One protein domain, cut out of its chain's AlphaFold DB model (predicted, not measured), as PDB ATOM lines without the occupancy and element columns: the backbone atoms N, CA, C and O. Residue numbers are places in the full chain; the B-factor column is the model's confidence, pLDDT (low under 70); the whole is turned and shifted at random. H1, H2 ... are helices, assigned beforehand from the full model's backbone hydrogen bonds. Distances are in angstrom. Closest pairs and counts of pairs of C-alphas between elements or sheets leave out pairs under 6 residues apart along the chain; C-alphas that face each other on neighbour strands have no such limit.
ATOM      1  N   VAL A  67      31.262  34.797  19.150       60.22
ATOM      2  CA  VAL A  67      30.450  34.670  17.916       60.22
ATOM      3  C   VAL A  67      31.057  35.418  16.709       60.22
ATOM      4  O   VAL A  67      30.414  35.574  15.680       60.22
ATOM      5  N   THR A  68      32.289  35.928  16.809       82.62
ATOM      6  CA  THR A  68      32.951  36.670  15.724       82.62
ATOM      7  C   THR A  68      34.408  36.242  15.544       82.62
ATOM      8  O   THR A  68      35.150  36.033  16.512       82.62
ATOM      9  N   THR A  69      34.805  36.123  14.279       92.88
ATOM     10  CA  THR A  69      36.166  35.850  13.799       92.88
ATOM     11  C   THR A  69      37.053  37.092  13.886       92.88
ATOM     12  O   THR A  69      36.564  38.210  14.040       92.88
ATOM     13  N   CYS A  70      38.371  36.907  13.830       95.62
ATOM     14  CA  CYS A  70      39.359  37.986  13.805       95.62
ATOM     15  C   CYS A  70      39.082  39.005  12.682       95.62
ATOM     16  O   CYS A  70      38.622  38.628  11.611       95.62
ATOM     17  N   ILE A  71      39.392  40.288  12.911       96.19
ATOM     18  CA  ILE A  71      39.221  41.336  11.880       96.19
ATOM     19  C   ILE A  71      40.340  41.370  10.830       96.19
ATOM     20  O   ILE A  71      40.202  42.038   9.812       96.19
ATOM     21  N   CYS A  72      41.448  40.665  11.069       94.94
ATOM     22  CA  CYS A  72      42.468  40.452  10.044       94.94
ATOM     23  C   CYS A  72      41.867  39.651   8.875       94.94
ATOM     24  O   CYS A  72      41.163  38.671   9.145       94.94
ATOM     25  N   PRO A  73      42.140  40.031   7.612       92.56
ATOM     26  CA  PRO A  73      41.809  39.218   6.446       92.56
ATOM     27  C   PRO A  73      42.203  37.748   6.627       92.56
ATOM     28  O   PRO A  73      43.105  37.419   7.393       92.56
ATOM     29  N   ASN A  74      41.471  36.851   5.959       90.81
ATOM     30  CA  ASN A  74      41.708  35.397   5.925       90.81
ATOM     31  C   ASN A  74      41.687  34.664   7.293       90.81
ATOM     32  O   ASN A  74      41.731  33.435   7.353       90.81
ATOM     33  N   CYS A  75      41.577  35.385   8.410       92.19
ATOM     34  CA  CYS A  75      41.813  34.870   9.749       92.19
ATOM     35  C   CYS A  75      40.528  34.325  10.393       92.19
ATOM     36  O   CYS A  75      39.832  34.998  11.158       92.19
ATOM     37  N   THR A  76      40.241  33.051  10.131       93.69
ATOM     38  CA  THR A  76      39.069  32.322  10.658       93.69
ATOM     39  C   THR A  76      39.078  32.101  12.178       93.69
ATOM     40  O   THR A  76      38.077  31.662  12.743       93.69
ATOM     41  N   ALA A  77      40.176  32.409  12.876       92.88
ATOM     42  CA  ALA A  77      40.277  32.216  14.320       92.88
ATOM     43  C   ALA A  77      39.338  33.153  15.115       92.88
ATOM     44  O   ALA A  77      39.207  34.333  14.777       92.88
ATOM     45  N   PRO A  78      38.744  32.684  16.229       92.94
ATOM     46  CA  PRO A  78      37.885  33.508  17.079       92.94
ATOM     47  C   PRO A  78      38.636  34.693  17.706       92.94
ATOM     48  O   PRO A  78      39.811  34.581  18.082       92.94
ATOM     49  N   LYS A  79      37.938  35.825  17.883       93.94
ATOM     50  CA  LYS A  79      38.474  36.993  18.605       93.94
ATOM     51  C   LYS A  79      38.837  36.628  20.050       93.94
ATOM     52  O   LYS A  79      38.077  35.958  20.750       93.94
ATOM     53  N   TYR A  80      39.983  37.117  20.529       90.75
ATOM     54  CA  TYR A  80      40.339  37.019  21.946       90.75
ATOM     55  C   TYR A  80      39.363  37.870  22.787       90.75
ATOM     56  O   TYR A  80      39.094  39.010  22.403       90.75
ATOM     57  N   PRO A  81      38.849  37.387  23.939       88.94
ATOM     58  CA  PRO A  81      37.864  38.120  24.735       88.94
ATOM     59  C   PRO A  81      38.305  39.549  25.095       88.94
ATOM     60  O   PRO A  81      39.310  39.753  25.774       88.94
ATOM     61  N   GLY A  82      37.533  40.546  24.646       89.44
ATOM     62  CA  GLY A  82      37.856  41.967  24.829       89.44
ATOM     63  C   GLY A  82      38.891  42.530  23.843       89.44
ATOM     64  O   GLY A  82      39.477  43.574  24.115       89.44
ATOM     65  N   SER A  83      39.141  41.859  22.716       93.06
ATOM     66  CA  SER A  83      39.979  42.349  21.616       93.06
ATOM     67  C   SER A  83      39.294  42.146  20.263       93.06
ATOM     68  O   SER A  83      38.394  41.320  20.124       93.06
ATOM     69  N   ARG A  84      39.748  42.882  19.244       94.56
ATOM     70  CA  ARG A  84      39.325  42.696  17.846       94.56
ATOM     71  C   ARG A  84      40.048  41.533  17.149       94.56
ATOM     72  O   ARG A  84      39.599  41.066  16.106       94.56
ATOM     73  N   PHE A  85      41.143  41.057  17.744       95.56
ATOM     74  CA  PHE A  85      42.108  40.147  17.128       95.56
ATOM     75  C   PHE A  85      42.147  38.780  17.821       95.56
ATOM     76  O   PHE A  85      41.896  38.676  19.025       95.56
ATOM     77  N   CYS A  86      42.495  37.721  17.088       94.38
ATOM     78  CA  CYS A  86      42.656  36.380  17.654       94.38
ATOM     79  C   CYS A  86      43.944  36.236  18.483       94.38
ATOM     80  O   CYS A  86      44.975  36.846  18.185       94.38
ATOM     81  N   SER A  87      43.926  35.345  19.476       87.31
ATOM     82  CA  SER A  87      45.138  34.924  20.199       87.31
ATOM     83  C   SER A  87      45.928  33.813  19.500       87.31
ATOM     84  O   SER A  87      47.132  33.722  19.730       87.31
ATOM     85  N   LEU A  88      45.271  32.995  18.664       86.44
ATOM     86  CA  LEU A  88      45.865  31.826  18.000       86.44
ATOM     87  C   LEU A  88      46.970  32.243  17.021       86.44
ATOM     88  O   LEU A  88      48.144  32.136  17.362       86.44
ATOM     89  N   PHE A  89      46.611  32.844  15.882       84.44
ATOM     90  CA  PHE A  89      47.549  33.343  14.861       84.44
ATOM     91  C   PHE A  89      48.234  34.667  15.244       84.44
ATOM     92  O   PHE A  89      48.503  35.515  14.409       84.44
ATOM     93  N   HIS A  90      48.472  34.875  16.539       87.50
ATOM     94  CA  HIS A  90      49.291  35.945  17.119       87.50
ATOM     95  C   HIS A  90      48.916  37.410  16.815       87.50
ATOM     96  O   HIS A  90      49.483  38.292  17.458       87.50
ATOM     97  N   HIS A  91      47.907  37.697  15.986       93.38
ATOM     98  CA  HIS A  91      47.408  39.046  15.683       93.38
ATOM     99  C   HIS A  91      47.177  39.917  16.933       93.38
ATOM    100  O   HIS A  91      47.537  41.092  16.954       93.38
ATOM    101  N   LYS A  92      46.674  39.348  18.040       93.94
ATOM    102  CA  LYS A  92      46.532  40.098  19.302       93.94
ATOM    103  C   LYS A  92      47.875  40.530  19.921       93.94
ATOM    104  O   LYS A  92      47.927  41.590  20.536       93.94
ATOM    105  N   LYS A  93      48.961  39.761  19.747       89.81
ATOM    106  CA  LYS A  93      50.326  40.167  20.147       89.81
ATOM    107  C   LYS A  93      50.871  41.265  19.230       89.81
ATOM    108  O   LYS A  93      51.486  42.200  19.728       89.81
ATOM    109  N   ALA A  94      50.641  41.153  17.919       89.69
ATOM    110  CA  ALA A  94      51.033  42.164  16.934       89.69
ATOM    111  C   ALA A  94      50.370  43.517  17.244       89.69
ATOM    112  O   ALA A  94      51.064  44.520  17.391       89.69
ATOM    113  N   TRP A  95      49.057  43.521  17.501       92.88
ATOM    114  CA  TRP A  95      48.327  44.685  18.011       92.88
ATOM    115  C   TRP A  95      48.900  45.230  19.332       92.88
ATOM    116  O   TRP A  95      49.161  46.426  19.444       92.88
ATOM    117  N   ASP A  96      49.147  44.371  20.330       91.44
ATOM    118  CA  ASP A  96      49.722  44.806  21.613       91.44
ATOM    119  C   ASP A  96      51.126  45.436  21.443       91.44
ATOM    120  O   ASP A  96      51.459  46.387  22.157       91.44
ATOM    121  N   ASN A  97      51.930  44.938  20.491       84.44
ATOM    122  CA  ASN A  97      53.246  45.471  20.121       84.44
ATOM    123  C   ASN A  97      53.138  46.815  19.370       84.44
ATOM    124  O   ASN A  97      53.848  47.753  19.735       84.44
ATOM    125  N   LEU A  98      52.228  46.955  18.398       87.06
ATOM    126  CA  LEU A  98      51.922  48.227  17.719       87.06
ATOM    127  C   LEU A  98      51.501  49.302  18.735       87.06
ATOM    128  O   LEU A  98      52.098  50.377  18.818       87.06
ATOM    129  N   CYS A  99      50.547  48.976  19.611       89.00
ATOM    130  CA  CYS A  99      50.135  49.861  20.700       89.00
ATOM    131  C   CYS A  99      51.243  50.109  21.735       89.00
ATOM    132  O   CYS A  99      51.131  51.053  22.516       89.00
ATOM    133  N   TYR A 100      52.281  49.275  21.827       84.75
ATOM    134  CA  TYR A 100      53.463  49.559  22.645       84.75
ATOM    135  C   TYR A 100      54.375  50.573  21.944       84.75
ATOM    136  O   TYR A 100      54.652  51.613  22.536       84.75
ATOM    137  N   GLN A 101      54.743  50.337  20.678       79.50
ATOM    138  CA  GLN A 101      55.574  51.246  19.879       79.50
ATOM    139  C   GLN A 101      54.999  52.673  19.850       79.50
ATOM    140  O   GLN A 101      55.723  53.613  20.185       79.50
ATOM    141  N   ARG A 102      53.687  52.825  19.597       86.31
ATOM    142  CA  ARG A 102      52.962  54.112  19.642       86.31
ATOM    143  C   ARG A 102      53.140  54.889  20.957       86.31
ATOM    144  O   ARG A 102      53.119  56.113  20.963       86.31
ATOM    145  N   ARG A 103      53.265  54.184  22.090       84.75
ATOM    146  CA  ARG A 103      53.363  54.781  23.438       84.75
ATOM    147  C   ARG A 103      54.795  55.028  23.907       84.75
ATOM    148  O   ARG A 103      54.970  55.783  24.855       84.75
ATOM    149  N   THR A 104      55.791  54.359  23.323       77.38
ATOM    150  CA  THR A 104      57.188  54.428  23.794       77.38
ATOM    151  C   THR A 104      58.148  55.135  22.846       77.38
ATOM    152  O   THR A 104      59.309  55.307  23.204       77.38
ATOM    153  N   ARG A 105      57.707  55.511  21.643       72.75
ATOM    154  CA  ARG A 105      58.486  56.332  20.707       72.75
ATOM    155  C   ARG A 105      58.099  57.805  20.809       72.75
ATOM    156  O   ARG A 105      56.945  58.130  21.086       72.75
ATOM    157  N   SER A 106      59.063  58.674  20.520       75.44
ATOM    158  CA  SER A 106      58.912  60.134  20.459       75.44
ATOM    159  C   SER A 106      58.195  60.592  19.183       75.44
ATOM    160  O   SER A 106      58.705  61.433  18.453       75.44
ATOM    161  N   LEU A 107      57.027  60.009  18.902       77.00
ATOM    162  CA  LEU A 107      56.140  60.472  17.835       77.00
ATOM    163  C   LEU A 107      55.592  61.867  18.186       77.00
ATOM    164  O   LEU A 107      55.406  62.195  19.366       77.00
ATOM    165  N   THR A 108      55.262  62.652  17.169       80.62
ATOM    166  CA  THR A 108      54.405  63.838  17.277       80.62
ATOM    167  C   THR A 108      52.989  63.443  17.716       80.62
ATOM    168  O   THR A 108      52.611  62.267  17.690       80.62
ATOM    169  N   ASP A 109      52.185  64.404  18.172       82.12
ATOM    170  CA  ASP A 109      50.788  64.115  18.528       82.12
ATOM    171  C   ASP A 109      49.896  63.924  17.285       82.12
ATOM    172  O   ASP A 109      48.974  63.110  17.328       82.12
ATOM    173  N   GLU A 110      50.248  64.536  16.150       79.31
ATOM    174  CA  GLU A 110      49.587  64.326  14.853       79.31
ATOM    175  C   GLU A 110      49.746  62.876  14.356       79.31
ATOM    176  O   GLU A 110      48.755  62.227  14.026       79.31
ATOM    177  N   GLU A 111      50.958  62.304  14.402       75.19
ATOM    178  CA  GLU A 111      51.192  60.883  14.078       75.19
ATOM    179  C   GLU A 111      50.412  59.940  15.011       75.19
ATOM    180  O   GLU A 111      49.893  58.901  14.589       75.19
ATOM    181  N   LYS A 112      50.297  60.297  16.299       81.69
ATOM    182  CA  LYS A 112      49.536  59.515  17.286       81.69
ATOM    183  C   LYS A 112      48.034  59.568  17.029       81.69
ATOM    184  O   LYS A 112      47.371  58.587  17.367       81.69
ATOM    185  N   GLU A 113      47.504  60.672  16.507       81.81
ATOM    186  CA  GLU A 113      46.094  60.807  16.130       81.81
ATOM    187  C   GLU A 113      45.810  60.117  14.790       81.81
ATOM    188  O   GLU A 113      44.856  59.345  14.696       81.81
ATOM    189  N   ALA A 114      46.678  60.294  13.788       78.94
ATOM    190  CA  ALA A 114      46.588  59.612  12.499       78.94
ATOM    191  C   ALA A 114      46.552  58.081  12.665       78.94
ATOM    192  O   ALA A 114      45.696  57.417  12.077       78.94
ATOM    193  N   PHE A 115      47.405  57.528  13.537       86.38
ATOM    194  CA  PHE A 115      47.365  56.106  13.880       86.38
ATOM    195  C   PHE A 115      46.052  55.685  14.553       86.38
ATOM    196  O   PHE A 115      45.463  54.686  14.143       86.38
ATOM    197  N   ASP A 116      45.579  56.411  15.574       87.62
ATOM    198  CA  ASP A 116      44.330  56.049  16.267       87.62
ATOM    199  C   ASP A 116      43.118  56.136  15.328       87.62
ATOM    200  O   ASP A 116      42.213  55.306  15.422       87.62
ATOM    201  N   LYS A 117      43.129  57.085  14.385       85.38
ATOM    202  CA  LYS A 117      42.107  57.252  13.346       85.38
ATOM    203  C   LYS A 117      42.117  56.101  12.338       85.38
ATOM    204  O   LYS A 117      41.073  55.488  12.132       85.38
ATOM    205  N   GLY A 118      43.273  55.754  11.765       80.56
ATOM    206  CA  GLY A 118      43.394  54.601  10.858       80.56
ATOM    207  C   GLY A 118      43.055  53.279  11.555       80.56
ATOM    208  O   GLY A 118      42.343  52.435  11.017       80.56
ATOM    209  N   MET A 119      43.459  53.130  12.819       89.12
ATOM    210  CA  MET A 119      43.131  51.954  13.623       89.12
ATOM    211  C   MET A 119      41.699  51.938  14.169       89.12
ATOM    212  O   MET A 119      41.299  50.917  14.734       89.12
ATOM    213  N   ALA A 120      40.898  52.994  14.006       90.25
ATOM    214  CA  ALA A 120      39.467  52.951  14.309       90.25
ATOM    215  C   ALA A 120      38.683  52.136  13.261       90.25
ATOM    216  O   ALA A 120      37.669  51.526  13.598       90.25
ATOM    217  N   ASN A 121      39.173  52.072  12.020       91.44
ATOM    218  CA  ASN A 121      38.597  51.273  10.944       91.44
ATOM    219  C   ASN A 121      39.024  49.799  11.072       91.44
ATOM    220  O   ASN A 121      40.199  49.475  10.910       91.44
ATOM    221  N   ASP A 122      38.080  48.887  11.328       93.75
ATOM    222  CA  ASP A 122      38.374  47.449  11.471       93.75
ATOM    223  C   ASP A 122      38.974  46.824  10.191       93.75
ATOM    224  O   ASP A 122      39.758  45.881  10.291       93.75
ATOM    225  N   GLY A 123      38.680  47.356   8.998       90.50
ATOM    226  CA  GLY A 123      39.238  46.853   7.734       90.50
ATOM    227  C   GLY A 123      40.711  47.221   7.517       90.50
ATOM    228  O   GLY A 123      41.499  46.395   7.055       90.50
ATOM    229  N   GLU A 124      41.106  48.443   7.887       84.94
ATOM    230  CA  GLU A 124      42.514  48.868   7.876       84.94
ATOM    231  C   GLU A 124      43.277  48.255   9.051       84.94
ATOM    232  O   GLU A 124      44.343  47.674   8.852       84.94
ATOM    233  N   ALA A 125      42.705  48.286  10.258       89.69
ATOM    234  CA  ALA A 125      43.309  47.685  11.441       89.69
ATOM    235  C   ALA A 125      43.534  46.174  11.282       89.69
ATOM    236  O   ALA A 125      44.547  45.655  11.751       89.69
ATOM    237  N   GLY A 126      42.633  45.473  10.588       93.25
ATOM    238  CA  GLY A 126      42.820  44.082  10.189       93.25
ATOM    239  C   GLY A 126      44.071  43.883   9.333       93.25
ATOM    240  O   GLY A 126      44.960  43.129   9.728       93.25
ATOM    241  N   LYS A 127      44.159  44.600   8.204       89.19
ATOM    242  CA  LYS A 127      45.281  44.519   7.250       89.19
ATOM    243  C   LYS A 127      46.620  44.928   7.867       89.19
ATOM    244  O   LYS A 127      47.611  44.233   7.681       89.19
ATOM    245  N   VAL A 128      46.669  46.027   8.622       85.62
ATOM    246  CA  VAL A 128      47.922  46.521   9.223       85.62
ATOM    247  C   VAL A 128      48.420  45.585  10.330       85.62
ATOM    248  O   VAL A 128      49.626  45.396  10.467       85.62
ATOM    249  N   VAL A 129      47.526  44.951  11.099       91.00
ATOM    250  CA  VAL A 129      47.924  43.966  12.124       91.00
ATOM    251  C   VAL A 129      48.336  42.622  11.515       91.00
ATOM    252  O   VAL A 129      49.236  41.987  12.061       91.00
ATOM    253  N   GLU A 130      47.730  42.202  10.401       90.38
ATOM    254  CA  GLU A 130      48.173  41.039   9.613       90.38
ATOM    255  C   GLU A 130      49.570  41.290   9.023       90.38
ATOM    256  O   GLU A 130      50.503  40.552   9.326       90.38
ATOM    257  N   GLN A 131      49.756  42.400   8.300       83.75
ATOM    258  CA  GLN A 131      51.047  42.812   7.737       83.75
ATOM    259  C   GLN A 131      52.139  42.901   8.816       83.75
ATOM    260  O   GLN A 131      53.194  42.287   8.684       83.75
ATOM    261  N   PHE A 132      51.871  43.579   9.938       84.50
ATOM    262  CA  PHE A 132      52.843  43.687  11.030       84.50
ATOM    263  C   PHE A 132      53.170  42.328  11.673       84.50
ATOM    264  O   PHE A 132      54.308  42.132  12.101       84.50
ATOM    265  N   ALA A 133      52.211  41.395  11.748       85.81
ATOM    266  CA  ALA A 133      52.438  40.033  12.241       85.81
ATOM    267  C   ALA A 133      53.256  39.170  11.262       85.81
ATOM    268  O   ALA A 133      54.022  38.317  11.708       85.81
ATOM    269  N   THR A 134      53.121  39.411   9.956       83.06
ATOM    270  CA  THR A 134      53.953  38.806   8.907       83.06
ATOM    271  C   THR A 134      55.379  39.356   8.947       83.06
ATOM    272  O   THR A 134      56.340  38.590   8.895       83.06
ATOM    273  N   ASP A 135      55.539  40.673   9.092       74.75
ATOM    274  CA  ASP A 135      56.846  41.336   9.030       74.75
ATOM    275  C   ASP A 135      57.662  41.194  10.328       74.75
ATOM    276  O   ASP A 135      58.889  41.125  10.278       74.75
ATOM    277  N   ASN A 136      57.013  41.101  11.499       77.44
ATOM    278  CA  ASN A 136      57.686  41.064  12.806       77.44
ATOM    279  C   ASN A 136      57.453  39.724  13.530       77.44
ATOM    280  O   ASN A 136      56.298  39.379  13.792       77.44
ATOM    281  N   PRO A 137      58.505  39.010  13.985       75.44
ATOM    282  CA  PRO A 137      58.334  37.749  14.702       75.44
ATOM    283  C   PRO A 137      57.535  37.929  16.005       75.44
ATOM    284  O   PRO A 137      57.927  38.717  16.877       75.44
ATOM    285  N   PRO A 138      56.445  37.166  16.212       67.19
ATOM    286  CA  PRO A 138      55.538  37.307  17.355       67.19
ATOM    287  C   PRO A 138      56.118  36.786  18.683       67.19
ATOM    288  O   PRO A 138      55.426  36.764  19.713       67.19
ATOM    289  N   GLU A 139      57.375  36.347  18.676       73.94
ATOM    290  CA  GLU A 139      58.187  36.058  19.854       73.94
ATOM    291  C   GLU A 139      58.901  37.313  20.397       73.94
ATOM    292  O   GLU A 139      59.105  37.416  21.613       73.94
ATOM    293  N   LEU A 140      59.228  38.300  19.544       68.31
ATOM    294  CA  LEU A 140      59.930  39.518  19.961       68.31
ATOM    295  C   LEU A 140      59.008  40.486  20.709       68.31
ATOM    296  O   LEU A 140      58.216  41.250  20.155       68.31
ATOM    297  N   LYS A 141      59.174  40.499  22.031       62.72
ATOM    298  CA  LYS A 141      58.558  41.480  22.924       62.72
ATOM    299  C   LYS A 141      59.370  42.782  22.886       62.72
ATOM    300  O   LYS A 141      60.547  42.770  23.234       62.72
ATOM    301  N   LYS A 142      58.707  43.912  22.600       59.59
ATOM    302  CA  LYS A 142      59.221  45.287  22.820       59.59
ATOM    303  C   LYS A 142      60.431  45.740  21.963       59.59
ATOM    304  O   LYS A 142      61.305  46.427  22.491       59.59
ATOM    305  N   LYS A 143      60.505  45.423  20.663       54.84
ATOM    306  CA  LYS A 143      61.538  45.983  19.754       54.84
ATOM    307  C   LYS A 143      60.959  46.676  18.510       54.84
ATOM    308  O   LYS A 143      59.765  46.587  18.230       54.84
ATOM    309  N   GLN A 144      61.823  47.428  17.826       51.53
ATOM    310  CA  GLN A 144      61.525  48.301  16.684       51.53
ATOM    311  C   GLN A 144      62.039  47.679  15.369       51.53
ATOM    312  O   GLN A 144      62.915  48.242  14.728       51.53
ATOM    313  N   LEU A 145      61.574  46.476  15.011       48.72
ATOM    314  CA  LEU A 145      61.964  45.842  13.735       48.72
ATOM    315  C   LEU A 145      61.242  46.450  12.528       48.72
ATOM    316  O   LEU A 145      61.790  46.466  11.434       48.72
ATOM    317  N   PHE A 146      60.052  47.000  12.758       47.88
ATOM    318  CA  PHE A 146      59.325  47.832  11.812       47.88
ATOM    319  C   PHE A 146      59.248  49.266  12.339       47.88
ATOM    320  O   PHE A 146      59.024  49.486  13.537       47.88
ATOM    321  N   ASP A 147      59.428  50.240  11.450       46.28
ATOM    322  CA  ASP A 147      59.364  51.654  11.795       46.28
ATOM    323  C   ASP A 147      57.926  52.176  11.693       46.28
ATOM    324  O   ASP A 147      57.426  52.525  10.632       46.28
ATOM    325  N   PHE A 148      57.270  52.259  12.845       39.62
ATOM    326  CA  PHE A 148      55.906  52.762  13.001       39.62
ATOM    327  C   PHE A 148      55.677  54.195  12.474       39.62
ATOM    328  O   PHE A 148      54.538  54.539  12.174       39.62
ATOM    329  N   ALA A 149      56.720  55.032  12.380       40.84
ATOM    330  CA  ALA A 149      56.599  56.384  11.822       40.84
ATOM    331  C   ALA A 149      56.534  56.368  10.282       40.84
ATOM    332  O   ALA A 149      56.015  57.296   9.667       40.84
TER     333      ALA A 149
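What this domain is: This is residues 67 to 149 of the 853 residues of the protein "Hypothetical protein" of Symbiodinium sp. CCMP2592 (UniProt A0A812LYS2). Three helices make a loosely joined frame: H1 and H2 run side by side in opposite ways, and H3 crosses one end of the pair, from the end of H2 to the beginning of H1. Beyond H3, the coiled loops of residues 67 to 90 form a head with no named element, and the tail of residues 136 to 149 folds back from the end of H3 past H1. The printed part has 83 residues, with three named helices in the order H1, H2, H3 and no named strand; the class is all helix, though under half of the residues, 38 of 83, are in named elements. The whole is compact, with a radius of gyration of the C-alphas of 12.4 A, and spans 37 by 26 by 20 A.

Where its parts are: Find C-alpha 91 at (47.408, 39.046, 15.683); from there H1, residues 91 to 104, runs 20.0 A from first to last C-alpha. H3, residues 122 to 135, also has 14 residues and measures 19.6 A; look for its last C-alpha at (56.846, 41.336, 9.030). Between them in the chain is H2, residues 109 to 118, which begins at C-alpha 109, (50.788, 64.115, 18.528), and is 14.3 A long.

How they stand to each other: Begin at H1, which touches H3 with residues 91 to 95 alone, while H3 touches it with residues 129 to 133 alone. Their closest C-alphas, those of Ala 94 and Ala 133, are 5.3 A apart, and their lines are about perpendicular, at 89 degrees. H1 and H2 are close but not clearly touching: their closest C-alphas, of Arg 102 and Lys 112, are 6.8 A apart. These two helices run opposite ways at a shallow tilt of 17 degrees. H2 and H3 are also close but not clearly touching, with Gly 118 and Glu 124 the closest at 6.5 A between C-alphas; their lines are about perpendicular, at 73 degrees. In the backbones of H2 and H3 every O i to N i+4 pair is within hydrogen-bond range; in H1 it is 9 of 10.

The domain as a whole: The C-alphas farthest apart in the domain are those of Val 67 and Ser 106, 38.3 A. The printed part runs from 67 to 149 with no cut, and the links H1 to H2 and H2 to H3 are both tight. The mean pLDDT of the printed part is 82.1; look for values under 70 at residues 67, 138 and 140 to 149.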